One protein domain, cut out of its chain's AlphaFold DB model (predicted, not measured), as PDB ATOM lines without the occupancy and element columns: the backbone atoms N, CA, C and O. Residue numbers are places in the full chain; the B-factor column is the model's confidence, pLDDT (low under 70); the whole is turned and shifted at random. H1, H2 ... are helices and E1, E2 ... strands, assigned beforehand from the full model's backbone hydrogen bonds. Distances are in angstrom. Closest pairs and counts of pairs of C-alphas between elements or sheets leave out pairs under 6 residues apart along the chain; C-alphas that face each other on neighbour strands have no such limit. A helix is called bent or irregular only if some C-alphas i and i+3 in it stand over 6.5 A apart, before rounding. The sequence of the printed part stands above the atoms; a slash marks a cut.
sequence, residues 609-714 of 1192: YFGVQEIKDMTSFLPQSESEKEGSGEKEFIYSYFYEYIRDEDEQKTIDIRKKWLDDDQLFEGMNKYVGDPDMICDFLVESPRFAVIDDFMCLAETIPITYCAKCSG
ATOM      1  N   TYR A 609     143.338 134.740 156.901       92.06
ATOM      2  CA  TYR A 609     143.766 135.234 158.211       92.06
ATOM      3  C   TYR A 609     143.006 136.501 158.651       92.06
ATOM      4  O   TYR A 609     143.570 137.414 159.250       92.06
ATOM      5  N   PHE A 610     141.725 136.605 158.276       88.81
ATOM      6  CA  PHE A 610     140.877 137.796 158.431       88.81
ATOM      7  C   PHE A 610     141.442 139.090 157.796       88.81
ATOM      8  O   PHE A 610     140.982 140.189 158.117       88.81
ATOM      9  N   GLY A 611     142.438 138.986 156.907       84.56
ATOM     10  CA  GLY A 611     143.195 140.111 156.345       84.56
ATOM     11  C   GLY A 611     144.468 140.497 157.115       84.56
ATOM     12  O   GLY A 611     145.114 141.480 156.751       84.56
ATOM     13  N   VAL A 612     144.853 139.748 158.154       85.38
ATOM     14  CA  VAL A 612     146.053 139.981 158.978       85.38
ATOM     15  C   VAL A 612     147.127 138.950 158.621       85.38
ATOM     16  O   VAL A 612     147.231 137.892 159.239       85.38
ATOM     17  N   GLN A 613     147.938 139.260 157.603       81.44
ATOM     18  CA  GLN A 613     148.996 138.363 157.111       81.44
ATOM     19  C   GLN A 613     150.012 137.983 158.200       81.44
ATOM     20  O   GLN A 613     150.561 136.888 158.159       81.44
ATOM     21  N   GLU A 614     150.207 138.823 159.223       85.56
ATOM     22  CA  GLU A 614     151.109 138.526 160.341       85.56
ATOM     23  C   GLU A 614     150.740 137.251 161.132       85.56
ATOM     24  O   GLU A 614     151.605 136.697 161.804       85.56
ATOM     25  N   ILE A 615     149.500 136.748 161.036       85.31
ATOM     26  CA  ILE A 615     149.079 135.470 161.649       85.31
ATOM     27  C   ILE A 615     149.735 134.267 160.947       85.31
ATOM     28  O   ILE A 615     150.060 133.277 161.604       85.31
ATOM     29  N   LYS A 616     149.972 134.354 159.630       83.94
ATOM     30  CA  LYS A 616     150.645 133.308 158.843       83.94
ATOM     31  C   LYS A 616     152.068 133.063 159.345       83.94
ATOM     32  O   LYS A 616     152.482 131.918 159.522       83.94
ATOM     33  N   ASP A 617     152.772 134.153 159.639       82.25
ATOM     34  CA  ASP A 617     154.168 134.154 160.081       82.25
ATOM     35  C   ASP A 617     154.328 133.881 161.593       82.25
ATOM     36  O   ASP A 617     155.453 133.813 162.098       82.25
ATOM     37  N   MET A 618     153.232 133.701 162.347       84.38
ATOM     38  CA  MET A 618     153.306 133.296 163.754       84.38
ATOM     39  C   MET A 618     153.891 131.887 163.872       84.38
ATOM     40  O   MET A 618     153.270 130.910 163.454       84.38
ATOM     41  N   THR A 619     155.060 131.777 164.506       83.31
ATOM     42  CA  THR A 619     155.778 130.511 164.748       83.31
ATOM     43  C   THR A 619     155.218 129.677 165.904       83.31
ATOM     44  O   THR A 619     155.801 128.652 166.246       83.31
ATOM     45  N   SER A 620     154.128 130.125 166.530       88.12
ATOM     46  CA  SER A 620     153.421 129.419 167.596       88.12
ATOM     47  C   SER A 620     151.919 129.679 167.493       88.12
ATOM     48  O   SER A 620     151.501 130.739 167.019       88.12
ATOM     49  N   PHE A 621     151.111 128.719 167.934       89.00
ATOM     50  CA  PHE A 621     149.657 128.850 168.027       89.00
ATOM     51  C   PHE A 621     149.222 129.749 169.190       89.00
ATOM     52  O   PHE A 621     148.144 130.346 169.130       89.00
ATOM     53  N   LEU A 622     150.055 129.870 170.225       86.00
ATOM     54  CA  LEU A 622     149.789 130.681 171.408       86.00
ATOM     55  C   LEU A 622     150.098 132.180 171.207       86.00
ATOM     56  O   LEU A 622     151.129 132.540 170.631       86.00
ATOM     57  N   PRO A 623     149.279 133.086 171.777       74.44
ATOM     58  CA  PRO A 623     149.657 134.484 171.965       74.44
ATOM     59  C   PRO A 623     150.977 134.633 172.741       74.44
ATOM     60  O   PRO A 623     151.269 133.867 173.662       74.44
ATOM     61  N   GLN A 624     151.752 135.687 172.455       68.31
ATOM     62  CA  GLN A 624     153.049 135.945 173.117       68.31
ATOM     63  C   GLN A 624     152.961 136.142 174.647       68.31
ATOM     64  O   GLN A 624     153.980 136.132 175.329       68.31
ATOM     65  N   SER A 625     151.757 136.327 175.195       70.56
ATOM     66  CA  SER A 625     151.469 136.422 176.631       70.56
ATOM     67  C   SER A 625     151.151 135.074 177.303       70.56
ATOM     68  O   SER A 625     151.057 135.017 178.532       70.56
ATOM     69  N   GLU A 626     150.976 134.001 176.527       66.88
ATOM     70  CA  GLU A 626     150.689 132.635 176.992       66.88
ATOM     71  C   GLU A 626     151.929 131.723 176.960       66.88
ATOM     72  O   GLU A 626     152.042 130.820 177.786       66.88
ATOM     73  N   SER A 627     152.873 131.956 176.042       63.44
ATOM     74  CA  SER A 627     153.994 131.039 175.754       63.44
ATOM     75  C   SER A 627     154.921 130.746 176.946       63.44
ATOM     76  O   SER A 627     155.450 129.638 177.052       63.44
ATOM     77  N   GLU A 628     155.086 131.692 177.878       70.75
ATOM     78  CA  GLU A 628     155.895 131.531 179.101       70.75
ATOM     79  C   GLU A 628     155.156 130.833 180.269       70.75
ATOM     80  O   GLU A 628     155.718 130.696 181.359       70.75
ATOM     81  N   LYS A 629     153.895 130.404 180.095       80.62
ATOM     82  CA  LYS A 629     153.084 129.795 181.168       80.62
ATOM     83  C   LYS A 629     153.298 128.284 181.299       80.62
ATOM     84  O   LYS A 629     153.561 127.575 180.333       80.62
ATOM     85  N   GLU A 630     153.117 127.775 182.518       80.56
ATOM     86  CA  GLU A 630     153.097 126.335 182.800       80.56
ATOM     87  C   GLU A 630     151.949 125.662 182.027       80.56
ATOM     88  O   GLU A 630     150.779 125.985 182.239       80.56
ATOM     89  N   GLY A 631     152.289 124.738 181.123       84.38
ATOM     90  CA  GLY A 631     151.341 124.090 180.212       84.38
ATOM     91  C   GLY A 631     151.324 124.601 178.772       84.38
ATOM     92  O   GLY A 631     150.511 124.124 177.983       84.38
ATOM     93  N   SER A 632     152.190 125.553 178.405       89.75
ATOM     94  CA  SER A 632     152.244 126.058 177.027       89.75
ATOM     95  C   SER A 632     152.571 124.965 176.004       89.75
ATOM     96  O   SER A 632     151.974 124.957 174.936       89.75
ATOM     97  N   GLY A 633     153.428 123.993 176.343       92.25
ATOM     98  CA  GLY A 633     153.749 122.857 175.470       92.25
ATOM     99  C   GLY A 633     152.556 121.936 175.191       92.25
ATOM    100  O   GLY A 633     152.341 121.543 174.047       92.25
ATOM    101  N   GLU A 634     151.747 121.620 176.206       94.31
ATOM    102  CA  GLU A 634     150.527 120.826 176.023       94.31
ATOM    103  C   GLU A 634     149.417 121.604 175.299       94.31
ATOM    104  O   GLU A 634     148.742 121.030 174.447       94.31
ATOM    105  N   LYS A 635     149.253 122.914 175.566       94.19
ATOM    106  CA  LYS A 635     148.358 123.770 174.765       94.19
ATOM    107  C   LYS A 635     148.778 123.759 173.286       94.19
ATOM    108  O   LYS A 635     147.950 123.497 172.420       94.19
ATOM    109  N   GLU A 636     150.059 124.005 173.008       94.88
ATOM    110  CA  GLU A 636     150.626 124.022 171.653       94.88
ATOM    111  C   GLU A 636     150.432 122.678 170.934       94.88
ATOM    112  O   GLU A 636     150.084 122.658 169.754       94.88
ATOM    113  N   PHE A 637     150.577 121.553 171.650       96.00
ATOM    114  CA  PHE A 637     150.291 120.224 171.111       96.00
ATOM    115  C   PHE A 637     148.827 120.086 170.669       96.00
ATOM    116  O   PHE A 637     148.594 119.690 169.529       96.00
ATOM    117  N   ILE A 638     147.853 120.470 171.509       96.69
ATOM    118  CA  ILE A 638     146.422 120.416 171.156       96.69
ATOM    119  C   ILE A 638     146.143 121.263 169.906       96.69
ATOM    120  O   ILE A 638     145.520 120.769 168.966       96.69
ATOM    121  N   TYR A 639     146.639 122.505 169.851       97.00
ATOM    122  CA  TYR A 639     146.464 123.341 168.659       97.00
ATOM    123  C   TYR A 639     147.110 122.717 167.422       97.00
ATOM    124  O   TYR A 639     146.471 122.669 166.377       97.00
ATOM    125  N   SER A 640     148.335 122.191 167.524       96.38
ATOM    126  CA  SER A 640     148.987 121.532 166.387       96.38
ATOM    127  C   SER A 640     148.197 120.311 165.900       96.38
ATOM    128  O   SER A 640     147.987 120.171 164.701       96.38
ATOM    129  N   TYR A 641     147.656 119.493 166.811       97.56
ATOM    130  CA  TYR A 641     146.861 118.313 166.467       97.56
ATOM    131  C   TYR A 641     145.602 118.675 165.668       97.56
ATOM    132  O   TYR A 641     145.362 118.122 164.595       97.56
ATOM    133  N   PHE A 642     144.813 119.638 166.157       97.50
ATOM    134  CA  PHE A 642     143.601 120.068 165.456       97.50
ATOM    135  C   PHE A 642     143.888 120.923 164.218       97.50
ATOM    136  O   PHE A 642     143.063 120.942 163.310       97.50
ATOM    137  N   TYR A 643     145.046 121.585 164.138       97.00
ATOM    138  CA  TYR A 643     145.469 122.285 162.925       97.00
ATOM    139  C   TYR A 643     145.722 121.294 161.788       97.00
ATOM    140  O   TYR A 643     145.125 121.442 160.728       97.00
ATOM    141  N   GLU A 644     146.524 120.249 162.026       97.06
ATOM    142  CA  GLU A 644     146.760 119.190 161.037       97.06
ATOM    143  C   GLU A 644     145.443 118.473 160.673       97.06
ATOM    144  O   GLU A 644     145.125 118.341 159.496       97.06
ATOM    145  N   TYR A 645     144.618 118.103 161.663       97.38
ATOM    146  CA  TYR A 645     143.334 117.423 161.429       97.38
ATOM    147  C   TYR A 645     142.356 118.238 160.561       97.38
ATOM    148  O   TYR A 645     141.778 117.698 159.619       97.38
ATOM    149  N   ILE A 646     142.181 119.538 160.831       96.94
ATOM    150  CA  ILE A 646     141.275 120.403 160.050       96.94
ATOM    151  C   ILE A 646     141.902 120.799 158.699       96.94
ATOM    152  O   ILE A 646     141.175 121.045 157.739       96.94
ATOM    153  N   ARG A 647     143.238 120.822 158.578       94.94
ATOM    154  CA  ARG A 647     143.914 121.010 157.284       94.94
ATOM    155  C   ARG A 647     143.695 119.819 156.351       94.94
ATOM    156  O   ARG A 647     143.504 120.016 155.155       94.94
ATOM    157  N   ASP A 648     143.747 118.605 156.889       93.62
ATOM    158  CA  ASP A 648     143.725 117.380 156.088       93.62
ATOM    159  C   ASP A 648     142.284 116.933 155.742       93.62
ATOM    160  O   ASP A 648     142.068 116.311 154.703       93.62
ATOM    161  N   GLU A 649     141.283 117.307 156.553       91.38
ATOM    162  CA  GLU A 649     139.859 116.971 156.344       91.38
ATOM    163  C   GLU A 649     138.982 118.141 155.825       91.38
ATOM    164  O   GLU A 649     137.792 117.943 155.561       91.38
ATOM    165  N   ASP A 650     139.538 119.340 155.603       92.25
ATOM    166  CA  ASP A 650     138.818 120.617 155.375       92.25
ATOM    167  C   ASP A 650     137.857 120.991 156.538       92.25
ATOM    168  O   ASP A 650     138.012 120.510 157.664       92.25
ATOM    169  N   GLU A 651     136.868 121.880 156.326       94.69
ATOM    170  CA  GLU A 651     136.031 122.378 157.429       94.69
ATOM    171  C   GLU A 651     135.222 121.276 158.143       94.69
ATOM    172  O   GLU A 651     134.387 120.586 157.552       94.69
ATOM    173  N   GLN A 652     135.437 121.146 159.453       97.50
ATOM    174  CA  GLN A 652     134.774 120.152 160.300       97.50
ATOM    175  C   GLN A 652     133.616 120.783 161.063       97.50
ATOM    176  O   GLN A 652     133.620 121.984 161.330       97.50
ATOM    177  N   LYS A 653     132.622 119.993 161.476       96.06
ATOM    178  CA  LYS A 653     131.617 120.505 162.420       96.06
ATOM    179  C   LYS A 653     132.194 120.557 163.827       96.06
ATOM    180  O   LYS A 653     132.975 119.694 164.220       96.06
ATOM    181  N   THR A 654     131.716 121.500 164.628       96.00
ATOM    182  CA  THR A 654     132.024 121.585 166.066       96.00
ATOM    183  C   THR A 654     131.693 120.280 166.803       96.00
ATOM    184  O   THR A 654     132.464 119.835 167.648       96.00
ATOM    185  N   ILE A 655     130.597 119.610 166.427       95.00
ATOM    186  CA  ILE A 655     130.201 118.291 166.952       95.00
ATOM    187  C   ILE A 655     131.228 117.205 166.593       95.00
ATOM    188  O   ILE A 655     131.570 116.386 167.443       95.00
ATOM    189  N   ASP A 656     131.737 117.205 165.361       96.19
ATOM    190  CA  ASP A 656     132.691 116.196 164.892       96.19
ATOM    191  C   ASP A 656     134.079 116.410 165.532       96.19
ATOM    192  O   ASP A 656     134.724 115.442 165.925       96.19
ATOM    193  N   ILE A 657     134.476 117.664 165.792       96.88
ATOM    194  CA  ILE A 657     135.667 118.017 166.594       96.88
ATOM    195  C   ILE A 657     135.524 117.577 168.058       96.88
ATOM    196  O   ILE A 657     136.437 116.950 168.596       96.88
ATOM    197  N   ARG A 658     134.380 117.848 168.707       96.31
ATOM    198  CA  ARG A 658     134.086 117.353 170.070       96.31
ATOM    199  C   ARG A 658     134.132 115.829 170.131       96.31
ATOM    200  O   ARG A 658     134.686 115.264 171.068       96.31
ATOM    201  N   LYS A 659     133.591 115.156 169.112       96.00
ATOM    202  CA  LYS A 659     133.661 113.698 168.999       96.00
ATOM    203  C   LYS A 659     135.101 113.217 168.820       96.00
ATOM    204  O   LYS A 659     135.484 112.281 169.507       96.00
ATOM    205  N   LYS A 660     135.903 113.861 167.966       97.00
ATOM    206  CA  LYS A 660     137.321 113.526 167.756       97.00
ATOM    207  C   LYS A 660     138.115 113.626 169.066       97.00
ATOM    208  O   LYS A 660     138.760 112.660 169.451       97.00
ATOM    209  N   TRP A 661     137.946 114.719 169.817       96.44
ATOM    210  CA  TRP A 661     138.522 114.897 171.160       96.44
ATOM    211  C   TRP A 661     138.184 113.749 172.130       96.44
ATOM    212  O   TRP A 661     139.061 113.272 172.846       96.44
ATOM    213  N   LEU A 662     136.930 113.283 172.134       95.25
ATOM    214  CA  LEU A 662     136.466 112.190 172.999       95.25
ATOM    215  C   LEU A 662     136.903 110.795 172.519       95.25
ATOM    216  O   LEU A 662     137.224 109.943 173.347       95.25
ATOM    217  N   ASP A 663     136.920 110.551 171.206       95.69
ATOM    218  CA  ASP A 663     137.395 109.295 170.612       95.69
ATOM    219  C   ASP A 663     138.916 109.114 170.836       95.69
ATOM    220  O   ASP A 663     139.388 107.985 170.990       95.69
ATOM    221  N   ASP A 664     139.669 110.220 170.905       95.69
ATOM    222  CA  ASP A 664     141.128 110.265 171.073       95.69
ATOM    223  C   ASP A 664     141.607 110.535 172.521       95.69
ATOM    224  O   ASP A 664     142.795 110.786 172.710       95.69
ATOM    225  N   ASP A 665     140.757 110.481 173.559       91.75
ATOM    226  CA  ASP A 665     141.088 110.886 174.955       91.75
ATOM    227  C   ASP A 665     142.409 110.286 175.508       91.75
ATOM    228  O   ASP A 665     143.113 110.913 176.299       91.75
ATOM    229  N   GLN A 666     142.828 109.111 175.019       92.81
ATOM    230  CA  GLN A 666     144.122 108.486 175.350       92.81
ATOM    231  C   GLN A 666     145.355 109.283 174.871       92.81
ATOM    232  O   GLN A 666     146.414 109.189 175.487       92.81
ATOM    233  N   LEU A 667     145.245 110.065 173.792       94.12
ATOM    234  CA  LEU A 667     146.289 110.991 173.325       94.12
ATOM    235  C   LEU A 667     146.333 112.283 174.158       94.12
ATOM    236  O   LEU A 667     147.364 112.955 174.194       94.12
ATOM    237  N   PHE A 668     145.238 112.609 174.848       93.88
ATOM    238  CA  PHE A 668     145.068 113.825 175.644       93.88
ATOM    239  C   PHE A 668     145.102 113.564 177.163       93.88
ATOM    240  O   PHE A 668     144.770 114.454 177.957       93.88
ATOM    241  N   GLU A 669     145.555 112.378 177.597       91.50
ATOM    242  CA  GLU A 669     145.638 112.016 179.017       91.50
ATOM    243  C   GLU A 669     146.506 113.031 179.789       91.50
ATOM    244  O   GLU A 669     147.684 113.251 179.510       91.50
ATOM    245  N   GLY A 670     145.898 113.697 180.775       90.56
ATOM    246  CA  GLY A 670     146.538 114.763 181.550       90.56
ATOM    247  C   GLY A 670     146.544 116.151 180.890       90.56
ATOM    248  O   GLY A 670     146.875 117.122 181.575       90.56
ATOM    249  N   MET A 671     146.120 116.283 179.628       92.94
ATOM    250  CA  MET A 671     145.937 117.569 178.936       92.94
ATOM    251  C   MET A 671     144.530 118.154 179.126       92.94
ATOM    252  O   MET A 671     144.384 119.374 179.133       92.94
ATOM    253  N   ASN A 672     143.520 117.315 179.403       90.31
ATOM    254  CA  ASN A 672     142.140 117.723 179.728       90.31
ATOM    255  C   ASN A 672     142.046 118.875 180.758       90.31
ATOM    256  O   ASN A 672     141.159 119.720 180.674       90.31
ATOM    257  N   LYS A 673     143.010 118.982 181.687       93.00
ATOM    258  CA  LYS A 673     143.120 120.074 182.677       93.00
ATOM    259  C   LYS A 673     143.309 121.486 182.074       93.00
ATOM    260  O   LYS A 673     143.145 122.457 182.808       93.00
ATOM    261  N   TYR A 674     143.691 121.603 180.797       91.69
ATOM    262  CA  TYR A 674     143.905 122.876 180.088       91.69
ATOM    263  C   TYR A 674     142.690 123.333 179.274       91.69
ATOM    264  O   TYR A 674     142.465 124.534 179.166       91.69
ATOM    265  N   VAL A 675     141.917 122.386 178.733       91.31
ATOM    266  CA  VAL A 675     140.650 122.642 178.020       91.31
ATOM    267  C   VAL A 675     139.495 122.815 179.015       91.31
ATOM    268  O   VAL A 675     138.580 123.604 178.794       91.31
ATOM    269  N   GLY A 676     139.568 122.133 180.164       89.56
ATOM    270  CA  GLY A 676     138.594 122.229 181.246       89.56
ATOM    271  C   GLY A 676     137.498 121.178 181.113       89.56
ATOM    272  O   GLY A 676     137.655 120.061 181.602       89.56
ATOM    273  N   ASP A 677     136.389 121.550 180.481       90.81
ATOM    274  CA  ASP A 677     135.295 120.633 180.149       90.81
ATOM    275  C   ASP A 677     135.482 120.143 178.696       90.81
ATOM    276  O   ASP A 677     135.744 120.981 177.829       90.81
ATOM    277  N   PRO A 678     135.379 118.834 178.390       85.75
ATOM    278  CA  PRO A 678     135.494 118.319 177.021       85.75
ATOM    279  C   PRO A 678     134.567 118.989 175.995       85.75
ATOM    280  O   PRO A 678     134.937 119.084 174.826       85.75
ATOM    281  N   ASP A 679     133.400 119.504 176.403       88.88
ATOM    282  CA  ASP A 679     132.517 120.254 175.500       88.88
ATOM    283  C   ASP A 679     133.099 121.626 175.086       88.88
ATOM    284  O   ASP A 679     132.683 122.189 174.074       88.88
ATOM    285  N   MET A 680     134.096 122.157 175.802       93.69
ATOM    286  CA  MET A 680     134.726 123.459 175.529       93.69
ATOM    287  C   MET A 680     135.910 123.381 174.545       93.69
ATOM    288  O   MET A 680     136.541 124.404 174.281       93.69
ATOM    289  N   ILE A 681     136.227 122.211 173.965       96.38
ATOM    290  CA  ILE A 681     137.365 122.068 173.029       96.38
ATOM    291  C   ILE A 681     137.275 123.028 171.833       96.38
ATOM    292  O   ILE A 681     138.286 123.577 171.406       96.38
ATOM    293  N   CYS A 682     136.070 123.309 171.325       96.12
ATOM    294  CA  CYS A 682     135.899 124.273 170.239       96.12
ATOM    295  C   CYS A 682     136.231 125.711 170.673       96.12
ATOM    296  O   CYS A 682     136.874 126.438 169.923       96.12
ATOM    297  N   ASP A 683     135.826 126.112 171.879       94.69
ATOM    298  CA  ASP A 683     136.107 127.449 172.413       94.69
ATOM    299  C   ASP A 683     137.600 127.617 172.726       94.69
ATOM    300  O   ASP A 683     138.182 128.654 172.413       94.69
ATOM    301  N   PHE A 684     138.239 126.563 173.251       95.56
ATOM    302  CA  PHE A 684     139.688 126.490 173.441       95.56
ATOM    303  C   PHE A 684     140.442 126.674 172.116       95.56
ATOM    304  O   PHE A 684     141.360 127.482 172.046       95.56
ATOM    305  N   LEU A 685     140.042 125.985 171.038       96.38
ATOM    306  CA  LEU A 685     140.697 126.124 169.729       96.38
ATOM    307  C   LEU A 685     140.600 127.558 169.170       96.38
ATOM    308  O   LEU A 685     141.553 128.042 168.561       96.38
ATOM    309  N   VAL A 686     139.499 128.267 169.443       95.00
ATOM    310  CA  VAL A 686     139.277 129.670 169.036       95.00
ATOM    311  C   VAL A 686     140.086 130.686 169.869       95.00
ATOM    312  O   VAL A 686     140.190 131.849 169.472       95.00
ATOM    313  N   GLU A 687     140.742 130.285 170.970       93.31
ATOM    314  CA  GLU A 687     141.764 131.129 171.623       93.31
ATOM    315  C   GLU A 687     142.991 131.363 170.714       93.31
ATOM    316  O   GLU A 687     143.703 132.354 170.893       93.31
ATOM    317  N   SER A 688     143.250 130.488 169.731       94.12
ATOM    318  CA  SER A 688     144.343 130.660 168.768       94.12
ATOM    319  C   SER A 688     143.859 131.334 167.472       94.12
ATOM    320  O   SER A 688     142.909 130.859 166.846       94.12
ATOM    321  N   PRO A 689     144.547 132.387 166.974       91.12
ATOM    322  CA  PRO A 689     144.148 133.125 165.766       91.12
ATOM    323  C   PRO A 689     144.250 132.315 164.460       91.12
ATOM    324  O   PRO A 689     143.937 132.839 163.391       91.12
ATOM    325  N   ARG A 690     144.712 131.059 164.526       94.56
ATOM    326  CA  ARG A 690     144.820 130.125 163.397       94.56
ATOM    327  C   ARG A 690     143.542 129.314 163.136       94.56
ATOM    328  O   ARG A 690     143.476 128.651 162.103       94.56
ATOM    329  N   PHE A 691     142.528 129.408 163.999       96.19
ATOM    330  CA  PHE A 691     141.216 128.772 163.824       96.19
ATOM    331  C   PHE A 691     140.100 129.814 163.705       96.19
ATOM    332  O   PHE A 691     140.219 130.944 164.179       96.19
ATOM    333  N   ALA A 692     138.991 129.424 163.082       95.75
ATOM    334  CA  ALA A 692     137.777 130.225 162.997       95.75
ATOM    335  C   ALA A 692     136.533 129.333 163.047       95.75
ATOM    336  O   ALA A 692     136.563 128.198 162.580       95.75
ATOM    337  N   VAL A 693     135.430 129.869 163.572       95.31
ATOM    338  CA  VAL A 693     134.113 129.215 163.577       95.31
ATOM    339  C   VAL A 693     133.135 130.036 162.742       95.31
ATOM    340  O   VAL A 693     133.087 131.263 162.854       95.31
ATOM    341  N   ILE A 694     132.376 129.347 161.892       92.69
ATOM    342  CA  ILE A 694     131.322 129.879 161.028       92.69
ATOM    343  C   ILE A 694     130.117 128.951 161.192       92.69
ATOM    344  O   ILE A 694     130.136 127.810 160.724       92.69
ATOM    345  N   ASP A 695     129.087 129.440 161.881       92.12
ATOM    346  CA  ASP A 695     127.932 128.649 162.316       92.12
ATOM    347  C   ASP A 695     128.380 127.367 163.059       92.12
ATOM    348  O   ASP A 695     129.220 127.435 163.956       92.12
ATOM    349  N   ASP A 696     127.865 126.193 162.683       94.50
ATOM    350  CA  ASP A 696     128.242 124.899 163.275       94.50
ATOM    351  C   ASP A 696     129.601 124.344 162.781       94.50
ATOM    352  O   ASP A 696     129.968 123.223 163.141       94.50
ATOM    353  N   PHE A 697     130.346 125.075 161.941       94.62
ATOM    354  CA  PHE A 697     131.603 124.617 161.333       94.62
ATOM    355  C   PHE A 697     132.823 125.363 161.878       94.62
ATOM    356  O   PHE A 697     132.789 126.571 162.090       94.62
ATOM    357  N   MET A 698     133.936 124.650 162.034       96.62
ATOM    358  CA  MET A 698     135.257 125.199 162.317       96.62
ATOM    359  C   MET A 698     136.186 124.947 161.127       96.62
ATOM    360  O   MET A 698     136.206 123.861 160.549       96.62
ATOM    361  N   CYS A 699     136.971 125.958 160.774       96.94
ATOM    362  CA  CYS A 699     137.957 125.904 159.704       96.94
ATOM    363  C   CYS A 699     139.261 126.594 160.130       96.94
ATOM    364  O   CYS A 699     139.339 127.226 161.189       96.94
ATOM    365  N   LEU A 700     140.290 126.496 159.290       97.12
ATOM    366  CA  LEU A 700     141.536 127.225 159.501       97.12
ATOM    367  C   LEU A 700     141.378 128.699 159.130       97.12
ATOM    368  O   LEU A 700     140.570 129.065 158.273       97.12
ATOM    369  N   ALA A 701     142.195 129.554 159.742       95.31
ATOM    370  CA  ALA A 701     142.165 130.990 159.493       95.31
ATOM    371  C   ALA A 701     142.494 131.355 158.031       95.31
ATOM    372  O   ALA A 701     142.048 132.384 157.526       95.31
ATOM    373  N   GLU A 702     143.226 130.497 157.318       94.88
ATOM    374  CA  GLU A 702     143.514 130.645 155.888       94.88
ATOM    375  C   GLU A 702     142.340 130.276 154.975       94.88
ATOM    376  O   GLU A 702     142.133 130.939 153.959       94.88
ATOM    377  N   THR A 703     141.524 129.289 155.356       94.81
ATOM    378  CA  THR A 703     140.387 128.815 154.551       94.81
ATOM    379  C   THR A 703     139.083 129.568 154.825       94.81
ATOM    380  O   THR A 703     138.113 129.345 154.100       94.81
ATOM    381  N   ILE A 704     139.049 130.502 155.794       93.50
ATOM    382  CA  ILE A 704     137.860 131.321 156.126       93.50
ATOM    383  C   ILE A 704     137.149 131.857 154.878       93.50
ATOM    384  O   ILE A 704     135.941 131.672 154.820       93.50
ATOM    385  N   PRO A 705     137.800 132.453 153.855       89.88
ATOM    386  CA  PRO A 705     137.069 132.991 152.703       89.88
ATOM    387  C   PRO A 705     136.284 131.924 151.939       89.88
ATOM    388  O   PRO A 705     135.181 132.190 151.466       89.88
ATOM    389  N   ILE A 706     136.832 130.709 151.848       86.44
ATOM    390  CA  ILE A 706     136.222 129.572 151.156       86.44
ATOM    391  C   ILE A 706     135.018 129.089 151.967       86.44
ATOM    392  O   ILE A 706     133.902 129.048 151.448       86.44
ATOM    393  N   THR A 707     135.217 128.812 153.259       86.81
ATOM    394  CA  THR A 707     134.151 128.354 154.158       86.81
ATOM    395  C   THR A 707     133.058 129.421 154.316       86.81
ATOM    396  O   THR A 707     131.876 129.115 154.191       86.81
ATOM    397  N   TYR A 708     133.424 130.693 154.489       85.69
ATOM    398  CA  TYR A 708     132.508 131.832 154.605       85.69
ATOM    399  C   TYR A 708     131.669 132.010 153.340       85.69
ATOM    400  O   TYR A 708     130.453 132.152 153.442       85.69
ATOM    401  N   CYS A 709     132.265 131.951 152.146       77.56
ATOM    402  CA  CYS A 709     131.505 131.985 150.896       77.56
ATOM    403  C   CYS A 709     130.597 130.754 150.745       77.56
ATOM    404  O   CYS A 709     129.440 130.907 150.350       77.56
ATOM    405  N   ALA A 710     131.071 129.559 151.116       77.75
ATOM    406  CA  ALA A 710     130.289 128.325 151.055       77.75
ATOM    407  C   ALA A 710     129.078 128.313 152.011       77.75
ATOM    408  O   ALA A 710     128.041 127.761 151.642       77.75
ATOM    409  N   LYS A 711     129.169 128.922 153.207       78.75
ATOM    410  CA  LYS A 711     128.030 129.027 154.147       78.75
ATOM    411  C   LYS A 711     127.163 130.274 153.911       78.75
ATOM    412  O   LYS A 711     125.946 130.158 153.892       78.75
ATOM    413  N   CYS A 712     127.740 131.449 153.634       66.62
ATOM    414  CA  CYS A 712     126.968 132.685 153.405       66.62
ATOM    415  C   CYS A 712     126.250 132.737 152.045       66.62
ATOM    416  O   CYS A 712     125.359 133.564 151.866       66.62
ATOM    417  N   SER A 713     126.591 131.852 151.102       57.06
ATOM    418  CA  SER A 713     125.761 131.573 149.911       57.06
ATOM    419  C   SER A 713     124.621 130.580 150.207       57.06
ATOM    420  O   SER A 713     123.956 130.093 149.292       57.06
ATOM    421  N   GLY A 714     124.427 130.228 151.480       46.16
ATOM    422  CA  GLY A 714     123.560 129.165 151.969       46.16
ATOM    423  C   GLY A 714     122.079 129.511 151.999       46.16
ATOM    424  O   GLY A 714     121.475 129.531 153.064       46.16
TER     425      GLY A 714
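What this domain is: This is residues 609 to 714 of the 1192 residues of the protein "RING-type E3 ubiquitin transferase" of Timema cristinae (UniProt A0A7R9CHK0). A small two-stranded hairpin, E1 and E2, stands between the short helix H5 on one side and the group of H1, H2 and H4 on the other. H1 is the longest helix, little H3 sits beside the start of H4, and a long stretch without a named element, residues 609 to 631, runs past the body before H1. The printed part has 106 residues, with five named helices and two named strands in the order H1, H2, H3, H4, E1, E2, H5; the sheet is E1 - E2, antiparallel, and the class is mostly helix. The whole is compact, with a radius of gyration of the C-alphas of 13.8 A and spans of 41 by 31 by 20 A.

Where its parts are: Find C-alpha 691 at (141.216, 128.772, 163.824), where E1, residues 691 to 694, begins; E2, residues 697 to 700, comes back after a tight link. Now go to C-alpha 632 at (152.244, 126.058, 177.027): from there H1, residues 632 to 649, runs 25.8 A. H2 is residues 654 to 663, 14.2 A long, H3 residues 672 to 675, and H4 residues 678 to 686, 14.4 A long. H4 is irregular: C-alphas 679 and 682 are 7.4 A apart. H5, residues 704 to 712, is 11.3 A long and ends at C-alpha 712 at (126.968, 132.685, 153.405).

How they stand to each other: In the hairpin of E1 and E2, look at N 692 and O 699, 2.9 A apart, and N 694 and O 697, 2.8 A apart, both within hydrogen-bond range. Residues 652 to 653 form a short antiparallel pairing with residues 697 to 698 of E2. The closest C-alphas of H1 and E2 are those of Ile 646 and Cys 699, 6.4 A apart; of H2 and E2, Thr 654 and Phe 697, 5.6 A; of H4 and E1, Val 686 and Ala 692, 6.2 A; of E1 and H5, Ile 694 and Tyr 708, 6.8 A. H2 and H4 touch at a steep tilt of 57 degrees, opposite ways, closest at the C-alphas of Thr 654 and Cys 682, 6.3 A. H1 and H4 are close but not clearly touching, about perpendicular at 84 degrees, closest at the C-alphas of Tyr 639 and Leu 685, 6.5 A. H1 and H2 are near each other. H3 and H4 only just touch, only at the corner by their link, with 3 pairs of C-alphas within 8 A, the closest those of Val 675 and Ile 681, 6.0 A. H5 is apart from H1, H2, H3 and H4. Every O i to N i+4 pair is within hydrogen-bond range in H1, H2 and H5; H4 has 3 of 5, and H3 is too short for such a pair.

The domain as a whole: The two C-alphas farthest apart are those of Glu 630 and Ser 713, 43.1 A. The printed part has no cut and no long link between named elements. The mean pLDDT of the printed part is 89.7; look for values under 70 at residues 624, 626 to 627 and 712 to 714.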